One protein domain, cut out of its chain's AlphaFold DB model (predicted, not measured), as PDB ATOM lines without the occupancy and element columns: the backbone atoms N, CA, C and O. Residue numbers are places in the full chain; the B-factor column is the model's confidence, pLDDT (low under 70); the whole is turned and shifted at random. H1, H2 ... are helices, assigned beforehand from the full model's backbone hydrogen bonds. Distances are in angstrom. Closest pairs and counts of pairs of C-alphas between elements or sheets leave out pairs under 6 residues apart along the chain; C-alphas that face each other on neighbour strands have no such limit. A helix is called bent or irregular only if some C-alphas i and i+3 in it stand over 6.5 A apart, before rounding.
ATOM      1  N   PRO A  29     225.652 198.146 295.289       68.25
ATOM      2  CA  PRO A  29     225.008 199.364 295.756       68.25
ATOM      3  C   PRO A  29     226.070 200.270 296.381       68.25
ATOM      4  O   PRO A  29     226.665 199.932 297.404       68.25
ATOM      5  N   GLU A  30     226.317 201.406 295.744       71.50
ATOM      6  CA  GLU A  30     227.125 202.487 296.295       71.50
ATOM      7  C   GLU A  30     226.173 203.550 296.843       71.50
ATOM      8  O   GLU A  30     225.251 203.976 296.142       71.50
ATOM      9  N   SER A  31     226.351 203.955 298.101       83.81
ATOM     10  CA  SER A  31     225.610 205.101 298.629       83.81
ATOM     11  C   SER A  31     226.145 206.418 298.069       83.81
ATOM     12  O   SER A  31     227.300 206.527 297.656       83.81
ATOM     13  N   ASP A  32     225.316 207.458 298.128       86.56
ATOM     14  CA  ASP A  32     225.739 208.814 297.791       86.56
ATOM     15  C   ASP A  32     226.871 209.325 298.703       86.56
ATOM     16  O   ASP A  32     227.034 208.897 299.850       86.56
ATOM     17  N   TRP A  33     227.613 210.329 298.218       87.44
ATOM     18  CA  TRP A  33     228.811 210.886 298.863       87.44
ATOM     19  C   TRP A  33     228.626 211.278 300.339       87.44
ATOM     20  O   TRP A  33     229.550 211.134 301.138       87.44
ATOM     21  N   TYR A  34     227.434 211.744 300.719       89.62
ATOM     22  CA  TYR A  34     227.110 212.169 302.086       89.62
ATOM     23  C   TYR A  34     226.874 210.993 303.050       89.62
ATOM     24  O   TYR A  34     226.867 211.186 304.267       89.62
ATOM     25  N   PHE A  35     226.734 209.768 302.536       90.12
ATOM     26  CA  PHE A  35     226.605 208.544 303.325       90.12
ATOM     27  C   PHE A  35     227.882 207.703 303.387       90.12
ATOM     28  O   PHE A  35     227.969 206.838 304.254       90.12
ATOM     29  N   LEU A  36     228.896 207.980 302.563       91.69
ATOM     30  CA  LEU A  36     230.131 207.183 302.505       91.69
ATOM     31  C   LEU A  36     230.846 207.057 303.860       91.69
ATOM     32  O   LEU A  36     231.329 205.982 304.205       91.69
ATOM     33  N   ALA A  37     230.866 208.122 304.669       92.44
ATOM     34  CA  ALA A  37     231.427 208.050 306.020       92.44
ATOM     35  C   ALA A  37     230.660 207.071 306.928       92.44
ATOM     36  O   ALA A  37     231.271 206.375 307.737       92.44
ATOM     37  N   ASN A  38     229.331 206.999 306.787       90.75
ATOM     38  CA  ASN A  38     228.494 206.065 307.540       90.75
ATOM     39  C   ASN A  38     228.706 204.632 307.042       90.75
ATOM     40  O   ASN A  38     228.839 203.734 307.864       90.75
ATOM     41  N   GLU A  39     228.800 204.414 305.725       90.06
ATOM     42  CA  GLU A  39     229.116 203.094 305.162       90.06
ATOM     43  C   GLU A  39     230.437 202.538 305.702       90.06
ATOM     44  O   GLU A  39     230.510 201.368 306.077       90.06
ATOM     45  N   GLU A  40     231.479 203.373 305.762       92.00
ATOM     46  CA  GLU A  40     232.759 202.964 306.336       92.00
ATOM     47  C   GLU A  40     232.621 202.678 307.830       92.00
ATOM     48  O   GLU A  40     233.119 201.668 308.327       92.00
ATOM     49  N   LEU A  41     231.878 203.527 308.543       91.56
ATOM     50  CA  LEU A  41     231.628 203.342 309.962       91.56
ATOM     51  C   LEU A  41     230.907 202.014 310.245       91.56
ATOM     52  O   LEU A  41     231.269 201.335 311.201       91.56
ATOM     53  N   LEU A  42     229.952 201.600 309.401       91.00
ATOM     54  CA  LEU A  42     229.226 200.330 309.538       91.00
ATOM     55  C   LEU A  42     230.155 199.107 309.605       91.00
ATOM     56  O   LEU A  42     229.827 198.144 310.296       91.00
ATOM     57  N   LYS A  43     231.326 199.139 308.955       89.44
ATOM     58  CA  LYS A  43     232.288 198.021 308.978       89.44
ATOM     59  C   LYS A  43     232.825 197.727 310.379       89.44
ATOM     60  O   LYS A  43     233.202 196.593 310.663       89.44
ATOM     61  N   TYR A  44     232.826 198.722 311.263       90.81
ATOM     62  CA  TYR A  44     233.266 198.575 312.650       90.81
ATOM     63  C   TYR A  44     232.166 198.057 313.591       90.81
ATOM     64  O   TYR A  44     232.453 197.757 314.748       90.81
ATOM     65  N   PHE A  45     230.925 197.915 313.112       91.50
ATOM     66  CA  PHE A  45     229.768 197.464 313.895       91.50
ATOM     67  C   PHE A  45     229.159 196.181 313.304       91.50
ATOM     68  O   PHE A  45     228.039 196.206 312.785       91.50
ATOM     69  N   PRO A  46     229.870 195.038 313.360       85.31
ATOM     70  CA  PRO A  46     229.382 193.793 312.780       85.31
ATOM     71  C   PRO A  46     228.168 193.241 313.543       85.31
ATOM     72  O   PRO A  46     228.151 193.181 314.769       85.31
ATOM     73  N   GLY A  47     227.170 192.754 312.804       85.12
ATOM     74  CA  GLY A  47     225.997 192.069 313.356       85.12
ATOM     75  C   GLY A  47     224.741 192.941 313.444       85.12
ATOM     76  O   GLY A  47     224.796 194.143 313.693       85.12
ATOM     77  N   HIS A  48     223.575 192.310 313.258       80.19
ATOM     78  CA  HIS A  48     222.283 192.992 313.095       80.19
ATOM     79  C   HIS A  48     221.928 193.966 314.227       80.19
ATOM     80  O   HIS A  48     221.341 195.013 313.971       80.19
ATOM     81  N   GLY A  49     222.305 193.649 315.469       85.50
ATOM     82  CA  GLY A  49     222.030 194.507 316.623       85.50
ATOM     83  C   GLY A  49     222.914 195.753 316.712       85.50
ATOM     84  O   GLY A  49     222.523 196.720 317.358       85.50
ATOM     85  N   LEU A  50     224.087 195.759 316.067       89.75
ATOM     86  CA  LEU A  50     225.051 196.858 316.174       89.75
ATOM     87  C   LEU A  50     224.903 197.901 315.059       89.75
ATOM     88  O   LEU A  50     225.338 199.034 315.239       89.75
ATOM     89  N   ILE A  51     224.211 197.576 313.962       91.38
ATOM     90  CA  ILE A  51     223.980 198.486 312.822       91.38
ATOM     91  C   ILE A  51     223.235 199.766 313.240       91.38
ATOM     92  O   ILE A  51     223.434 200.831 312.651       91.38
ATOM     93  N   ILE A  52     222.408 199.704 314.290       92.75
ATOM     94  CA  ILE A  52     221.671 200.870 314.802       92.75
ATOM     95  C   ILE A  52     222.601 201.992 315.290       92.75
ATOM     96  O   ILE A  52     222.236 203.168 315.228       92.75
ATOM     97  N   PHE A  53     223.816 201.653 315.731       92.44
ATOM     98  CA  PHE A  53     224.775 202.625 316.242       92.44
ATOM     99  C   PHE A  53     225.271 203.596 315.166       92.44
ATOM    100  O   PHE A  53     225.013 204.793 315.307       92.44
ATOM    101  N   PRO A  54     225.933 203.135 314.089       91.19
ATOM    102  CA  PRO A  54     226.398 204.016 313.025       91.19
ATOM    103  C   PRO A  54     225.245 204.636 312.232       91.19
ATOM    104  O   PRO A  54     225.387 205.748 311.741       91.19
ATOM    105  N   THR A  55     224.095 203.959 312.144       90.38
ATOM    106  CA  THR A  55     222.964 204.429 311.328       90.38
ATOM    107  C   THR A  55     222.147 205.521 312.019       90.38
ATOM    108  O   THR A  55     221.737 206.482 311.375       90.38
ATOM    109  N   PHE A  56     221.897 205.390 313.326       91.88
ATOM    110  CA  PHE A  56     220.991 206.287 314.050       91.88
ATOM    111  C   PHE A  56     221.644 206.936 315.263       91.88
ATOM    112  O   PHE A  56     221.601 208.158 315.393       91.88
ATOM    113  N   ILE A  57     222.249 206.148 316.155       94.56
ATOM    114  CA  ILE A  57     222.684 206.649 317.467       94.56
ATOM    115  C   ILE A  57     223.813 207.672 317.317       94.56
ATOM    116  O   ILE A  57     223.705 208.777 317.840       94.56
ATOM    117  N   ILE A  58     224.874 207.336 316.581       93.94
ATOM    118  CA  ILE A  58     226.047 208.201 316.420       93.94
ATOM    119  C   ILE A  58     225.679 209.511 315.695       93.94
ATOM    120  O   ILE A  58     225.974 210.573 316.252       93.94
ATOM    121  N   PRO A  59     224.979 209.498 314.538       91.81
ATOM    122  CA  PRO A  59     224.534 210.733 313.890       91.81
ATOM    123  C   PRO A  59     223.614 211.582 314.774       91.81
ATOM    124  O   PRO A  59     223.783 212.801 314.848       91.81
ATOM    125  N   THR A  60     222.681 210.950 315.497       95.62
ATOM    126  CA  THR A  60     221.753 211.660 316.393       95.62
ATOM    127  C   THR A  60     222.496 212.325 317.545       95.62
ATOM    128  O   THR A  60     222.261 213.497 317.826       95.62
ATOM    129  N   ILE A  61     223.429 211.621 318.190       95.81
ATOM    130  CA  ILE A  61     224.265 212.198 319.249       95.81
ATOM    131  C   ILE A  61     225.102 213.352 318.695       95.81
ATOM    132  O   ILE A  61     225.160 214.406 319.322       95.81
ATOM    133  N   GLY A  62     225.701 213.198 317.510       92.81
ATOM    134  CA  GLY A  62     226.443 214.273 316.850       92.81
ATOM    135  C   GLY A  62     225.585 215.522 316.637       92.81
ATOM    136  O   GLY A  62     225.997 216.625 316.995       92.81
ATOM    137  N   PHE A  63     224.357 215.351 316.140       94.06
ATOM    138  CA  PHE A  63     223.404 216.448 315.976       94.06
ATOM    139  C   PHE A  63     223.020 217.091 317.313       94.06
ATOM    140  O   PHE A  63     223.022 218.314 317.422       94.06
ATOM    141  N   LEU A  64     222.733 216.292 318.344       96.44
ATOM    142  CA  LEU A  64     222.397 216.799 319.676       96.44
ATOM    143  C   LEU A  64     223.557 217.574 320.301       96.44
ATOM    144  O   LEU A  64     223.325 218.619 320.897       96.44
ATOM    145  N   ILE A  65     224.798 217.110 320.134       93.12
ATOM    146  CA  ILE A  65     225.988 217.839 320.583       93.12
ATOM    147  C   ILE A  65     226.086 219.170 319.842       93.12
ATOM    148  O   ILE A  65     226.206 220.200 320.497       93.12
ATOM    149  N   LEU A  66     225.981 219.175 318.507       92.06
ATOM    150  CA  LEU A  66     226.015 220.402 317.702       92.06
ATOM    151  C   LEU A  66     224.910 221.387 318.104       92.06
ATOM    152  O   LEU A  66     225.165 222.582 318.235       92.06
ATOM    153  N   PHE A  67     223.703 220.884 318.353       94.31
ATOM    154  CA  PHE A  67     222.583 221.671 318.856       94.31
ATOM    155  C   PHE A  67     222.841 222.205 320.271       94.31
ATOM    156  O   PHE A  67     222.449 223.325 320.593       94.31
ATOM    157  N   ALA A  68     223.532 221.430 321.109       93.12
ATOM    158  CA  ALA A  68     223.877 221.798 322.473       93.12
ATOM    159  C   ALA A  68     225.073 222.770 322.570       93.12
ATOM    160  O   ALA A  68     225.198 223.460 323.582       93.12
ATOM    161  N   ILE A  69     225.929 222.881 321.537       89.56
ATOM    162  CA  ILE A  69     227.093 223.793 321.504       89.56
ATOM    163  C   ILE A  69     226.776 225.212 322.006       89.56
ATOM    164  O   ILE A  69     227.498 225.670 322.892       89.56
ATOM    165  N   PRO A  70     225.744 225.931 321.513       86.44
ATOM    166  CA  PRO A  70     225.450 227.289 321.979       86.44
ATOM    167  C   PRO A  70     225.138 227.383 323.481       86.44
ATOM    168  O   PRO A  70     225.319 228.447 324.069       86.44
ATOM    169  N   PHE A  71     224.695 226.290 324.106       89.56
ATOM    170  CA  PHE A  71     224.380 226.233 325.533       89.56
ATOM    171  C   PHE A  71     225.592 225.817 326.378       89.56
ATOM    172  O   PHE A  71     225.766 226.325 327.483       89.56
ATOM    173  N   ILE A  72     226.435 224.917 325.860       87.44
ATOM    174  CA  ILE A  72     227.607 224.376 326.567       87.44
ATOM    175  C   ILE A  72     228.813 225.327 326.464       87.44
ATOM    176  O   ILE A  72     229.500 225.563 327.454       87.44
ATOM    177  N   ASP A  73     229.069 225.906 325.289       82.44
ATOM    178  CA  ASP A  73     230.164 226.859 325.048       82.44
ATOM    179  C   ASP A  73     229.635 228.302 325.095       82.44
ATOM    180  O   ASP A  73     229.701 229.069 324.129       82.44
ATOM    181  N   ASN A  74     229.043 228.686 326.228       75.94
ATOM    182  CA  ASN A  74     228.499 230.028 326.408       75.94
ATOM    183  C   ASN A  74     229.587 231.014 326.869       75.94
ATOM    184  O   ASN A  74     229.818 231.203 328.062       75.94
ATOM    185  N   LYS A  75     230.249 231.669 325.907       75.94
ATOM    186  CA  LYS A  75     231.207 232.769 326.154       75.94
ATOM    187  C   LYS A  75     230.623 234.172 325.917       75.94
ATOM    188  O   LYS A  75     231.370 235.118 325.666       75.94
ATOM    189  N   GLY A  76     229.299 234.333 325.973       74.19
ATOM    190  CA  GLY A  76     228.642 235.627 325.760       74.19
ATOM    191  C   GLY A  76     228.767 236.143 324.316       74.19
ATOM    192  O   GLY A  76     228.608 235.383 323.363       74.19
ATOM    193  N   SER A  77     229.038 237.444 324.143       75.00
ATOM    194  CA  SER A  77     229.089 238.109 322.822       75.00
ATOM    195  C   SER A  77     230.295 237.694 321.959       75.00
ATOM    196  O   SER A  77     230.329 237.955 320.758       75.00
ATOM    197  N   GLU A  78     231.283 237.014 322.547       81.94
ATOM    198  CA  GLU A  78     232.474 236.555 321.834       81.94
ATOM    199  C   GLU A  78     232.148 235.359 320.920       81.94
ATOM    200  O   GLU A  78     231.893 234.236 321.376       81.94
ATOM    201  N   ARG A  79     232.167 235.609 319.605       82.00
ATOM    202  CA  ARG A  79     231.843 234.638 318.543       82.00
ATOM    203  C   ARG A  79     233.075 234.145 317.781       82.00
ATOM    204  O   ARG A  79     232.935 233.299 316.903       82.00
ATOM    205  N   SER A  80     234.271 234.648 318.095       87.62
ATOM    206  CA  SER A  80     235.495 234.251 317.396       87.62
ATOM    207  C   SER A  80     235.889 232.793 317.703       87.62
ATOM    208  O   SER A  80     236.097 232.458 318.877       87.62
ATOM    209  N   PRO A  81     236.087 231.928 316.683       84.62
ATOM    210  CA  PRO A  81     236.570 230.555 316.877       84.62
ATOM    211  C   PRO A  81     237.930 230.497 317.589       84.62
ATOM    212  O   PRO A  81     238.164 229.651 318.450       84.62
ATOM    213  N   LEU A  82     238.810 231.470 317.330       88.12
ATOM    214  CA  LEU A  82     240.144 231.549 317.944       88.12
ATOM    215  C   LEU A  82     240.094 231.743 319.466       88.12
ATOM    216  O   LEU A  82     241.031 231.386 320.176       88.12
ATOM    217  N   LYS A  83     238.995 232.292 319.989       88.00
ATOM    218  CA  LYS A  83     238.765 232.463 321.431       88.00
ATOM    219  C   LYS A  83     238.108 231.232 322.070       88.00
ATOM    220  O   LYS A  83     237.905 231.189 323.287       88.00
ATOM    221  N   ARG A  84     237.803 230.205 321.273       88.31
ATOM    222  CA  ARG A  84     237.187 228.928 321.663       88.31
ATOM    223  C   ARG A  84     238.066 227.763 321.183       88.31
ATOM    224  O   ARG A  84     237.612 226.945 320.383       88.31
ATOM    225  N   PRO A  85     239.332 227.675 321.641       88.38
ATOM    226  CA  PRO A  85     240.294 226.722 321.091       88.38
ATOM    227  C   PRO A  85     239.829 225.272 321.249       88.38
ATOM    228  O   PRO A  85     239.922 224.516 320.296       88.38
ATOM    229  N   ALA A  86     239.246 224.893 322.393       88.88
ATOM    230  CA  ALA A  86     238.764 223.528 322.613       88.88
ATOM    231  C   ALA A  86     237.641 223.128 321.635       88.88
ATOM    232  O   ALA A  86     237.781 222.138 320.923       88.88
ATOM    233  N   ALA A  87     236.563 223.919 321.551       88.88
ATOM    234  CA  ALA A  87     235.448 223.646 320.639       88.88
ATOM    235  C   ALA A  87     235.890 223.672 319.167       88.88
ATOM    236  O   ALA A  87     235.489 222.816 318.383       88.88
ATOM    237  N   THR A  88     236.770 224.610 318.806       91.19
ATOM    238  CA  THR A  88     237.313 224.717 317.448       91.19
ATOM    239  C   THR A  88     238.183 223.517 317.089       91.19
ATOM    240  O   THR A  88     237.995 222.937 316.026       91.19
ATOM    241  N   ILE A  89     239.096 223.098 317.971       94.00
ATOM    242  CA  ILE A  89     239.954 221.927 317.741       94.00
ATOM    243  C   ILE A  89     239.101 220.663 317.622       94.00
ATOM    244  O   ILE A  89     239.280 219.908 316.672       94.00
ATOM    245  N   LEU A  90     238.144 220.450 318.531       92.62
ATOM    246  CA  LEU A  90     237.244 219.294 318.476       92.62
ATOM    247  C   LEU A  90     236.402 219.286 317.196       92.62
ATOM    248  O   LEU A  90     236.282 218.243 316.558       92.62
ATOM    249  N   GLY A  91     235.870 220.439 316.783       92.44
ATOM    250  CA  GLY A  91     235.125 220.571 315.532       92.44
ATOM    251  C   GLY A  91     235.983 220.268 314.303       92.44
ATOM    252  O   GLY A  91     235.549 219.537 313.418       92.44
ATOM    253  N   ILE A  92     237.224 220.762 314.266       95.81
ATOM    254  CA  ILE A  92     238.170 220.466 313.181       95.81
ATOM    255  C   ILE A  92     238.515 218.975 313.155       95.81
ATOM    256  O   ILE A  92     238.457 218.367 312.092       95.81
ATOM    257  N   LEU A  93     238.828 218.366 314.302       96.56
ATOM    258  CA  LEU A  93     239.112 216.931 314.388       96.56
ATOM    259  C   LEU A  93     237.918 216.090 313.927       96.56
ATOM    260  O   LEU A  93     238.100 215.120 313.196       96.56
ATOM    261  N   PHE A  94     236.700 216.488 314.297       94.19
ATOM    262  CA  PHE A  94     235.479 215.831 313.844       94.19
ATOM    263  C   PHE A  94     235.296 215.936 312.323       94.19
ATOM    264  O   PHE A  94     235.018 214.933 311.669       94.19
ATOM    265  N   LEU A  95     235.523 217.113 311.731       95.56
ATOM    266  CA  LEU A  95     235.478 217.289 310.275       95.56
ATOM    267  C   LEU A  95     236.546 216.453 309.562       95.56
ATOM    268  O   LEU A  95     236.245 215.800 308.566       95.56
ATOM    269  N   LEU A  96     237.776 216.437 310.080       97.81
ATOM    270  CA  LEU A  96     238.858 215.620 309.531       97.81
ATOM    271  C   LEU A  96     238.527 214.127 309.600       97.81
ATOM    272  O   LEU A  96     238.798 213.411 308.641       97.81
ATOM    273  N   LEU A  97     237.895 213.668 310.683       95.50
ATOM    274  CA  LEU A  97     237.417 212.292 310.808       95.50
ATOM    275  C   LEU A  97     236.356 211.963 309.748       95.50
ATOM    276  O   LEU A  97     236.454 210.924 309.102       95.50
ATOM    277  N   LEU A  98     235.371 212.842 309.530       94.94
ATOM    278  CA  LEU A  98     234.350 212.641 308.495       94.94
ATOM    279  C   LEU A  98     234.959 212.586 307.093       94.94
ATOM    280  O   LEU A  98     234.601 211.713 306.302       94.94
ATOM    281  N   VAL A  99     235.902 213.483 306.790       96.56
ATOM    282  CA  VAL A  99     236.633 213.477 305.514       96.56
ATOM    283  C   VAL A  99     237.424 212.180 305.366       96.56
ATOM    284  O   VAL A  99     237.316 211.521 304.337       96.56
ATOM    285  N   TYR A 100     238.163 211.774 306.396       96.56
ATOM    286  CA  TYR A 100     238.939 210.536 306.394       96.56
ATOM    287  C   TYR A 100     238.059 209.303 306.137       96.56
ATOM    288  O   TYR A 100     238.350 208.527 305.228       96.56
ATOM    289  N   LEU A 101     236.945 209.160 306.864       94.88
ATOM    290  CA  LEU A 101     235.997 208.059 306.662       94.88
ATOM    291  C   LEU A 101     235.363 208.091 305.267       94.88
ATOM    292  O   LEU A 101     235.206 207.046 304.649       94.88
ATOM    293  N   THR A 102     235.044 209.277 304.741       94.94
ATOM    294  CA  THR A 102     234.490 209.440 303.384       94.94
ATOM    295  C   THR A 102     235.478 208.978 302.316       94.94
ATOM    296  O   THR A 102     235.093 208.278 301.383       94.94
ATOM    297  N   LEU A 103     236.759 209.337 302.454       94.50
ATOM    298  CA  LEU A 103     237.799 208.951 301.498       94.50
ATOM    299  C   LEU A 103     238.011 207.435 301.454       94.50
ATOM    300  O   LEU A 103     238.262 206.891 300.379       94.50
ATOM    301  N   ILE A 104     237.899 206.754 302.597       93.38
ATOM    302  CA  ILE A 104     238.014 205.291 302.672       93.38
ATOM    303  C   ILE A 104     236.722 204.615 302.197       93.38
ATOM    304  O   ILE A 104     236.778 203.684 301.394       93.38
ATOM    305  N   GLY A 105     235.558 205.106 302.627       89.62
ATOM    306  CA  GLY A 105     234.255 204.556 302.239       89.62
ATOM    307  C   GLY A 105     233.961 204.684 300.742       89.62
ATOM    308  O   GLY A 105     233.315 203.809 300.164       89.62
ATOM    309  N   GLY A 106     234.485 205.737 300.106       89.12
ATOM    310  CA  GLY A 106     234.378 205.991 298.669       89.12
ATOM    311  C   GLY A 106     235.340 205.191 297.788       89.12
ATOM    312  O   GLY A 106     235.349 205.396 296.577       89.12
ATOM    313  N   GLN A 107     236.169 204.308 298.355       88.31
ATOM    314  CA  GLN A 107     237.007 203.433 297.536       88.31
ATOM    315  C   GLN A 107     236.138 202.411 296.779       88.31
ATOM    316  O   GLN A 107     235.214 201.848 297.380       88.31
TER     317      GLN A 107
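What this domain is: This is residues 29 to 107 of the 114 residues of the protein "CYTB_CTER domain-containing protein" of bacterium (UniProt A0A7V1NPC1). Picture a long, narrow, open frame: two long helices, H2 and H3, run in opposite directions with a gap between them, and the short helix H1 bridges them at one end. At the other end residues 73 to 84, a long stretch with no named element, close the frame. The printed part has 79 residues with three named helices, H1, H2 and H3 in chain order, and no named strand; the class is all helix. The whole is loose, with a radius of gyration of the C-alphas of 15.4 A, and elongated, spanning 47 by 26 by 18 A.

How they stand to each other: Begin with H2, residues 52 to 72, which is irregular: C-alphas 55 and 58 are 7.0 A apart, and its line is a rough one. Near residue 66 you will find a kink of 30 degrees. Turn next to H1, residues 36 to 42, which touches H2; here H2 takes part with residues 54 to 55 alone. The closest C-alphas of the two are those of Leu 42 and Pro 54, 5.8 A apart. Their lines stand at a steep tilt of 65 degrees, and they run opposite ways. From H1 go on to H3, residues 85 to 105, which touches H1 with residues 98 to 105 alone. Their closest C-alphas are those of Ala 37 and Thr 102, 4.3 A apart, and their lines are about perpendicular, at 87 degrees. H2 and H3 are only just apart, their closest C-alphas 8.4 A from each other. Along the backbones of H1 and H3 every O i to N i+4 pair is within hydrogen-bond range; in H2 13 of 17 are.

Where its parts are: Find C-alpha 52 at (221.671, 200.870, 314.802); from there H2 runs through 21 residues and 26.9 A to C-alpha 72 at (227.607, 224.376, 326.567). H3, also of 21 residues, measures 29.7 A from C-alpha 85 to C-alpha 105, which you will find at (234.255, 204.556, 302.239). H1 has seven residues and measures 9.9 A from C-alpha 36 to C-alpha 42.

The domain as a whole: The C-alphas farthest apart are those of Pro 29 and Ser 77, at 47.4 A, while those of Pro 29 and Gln 107, the first and last printed, are 12.8 A apart. The printed part has no cut. The link from H1 to H2, nine residues, is short; the one from H2 to H3, 12 residues, is long, and its C-alphas lie 18 to 26 A from the mean of all C-alphas. The mean pLDDT of the printed part is 89.5, and one residue, Pro 29, is under 70.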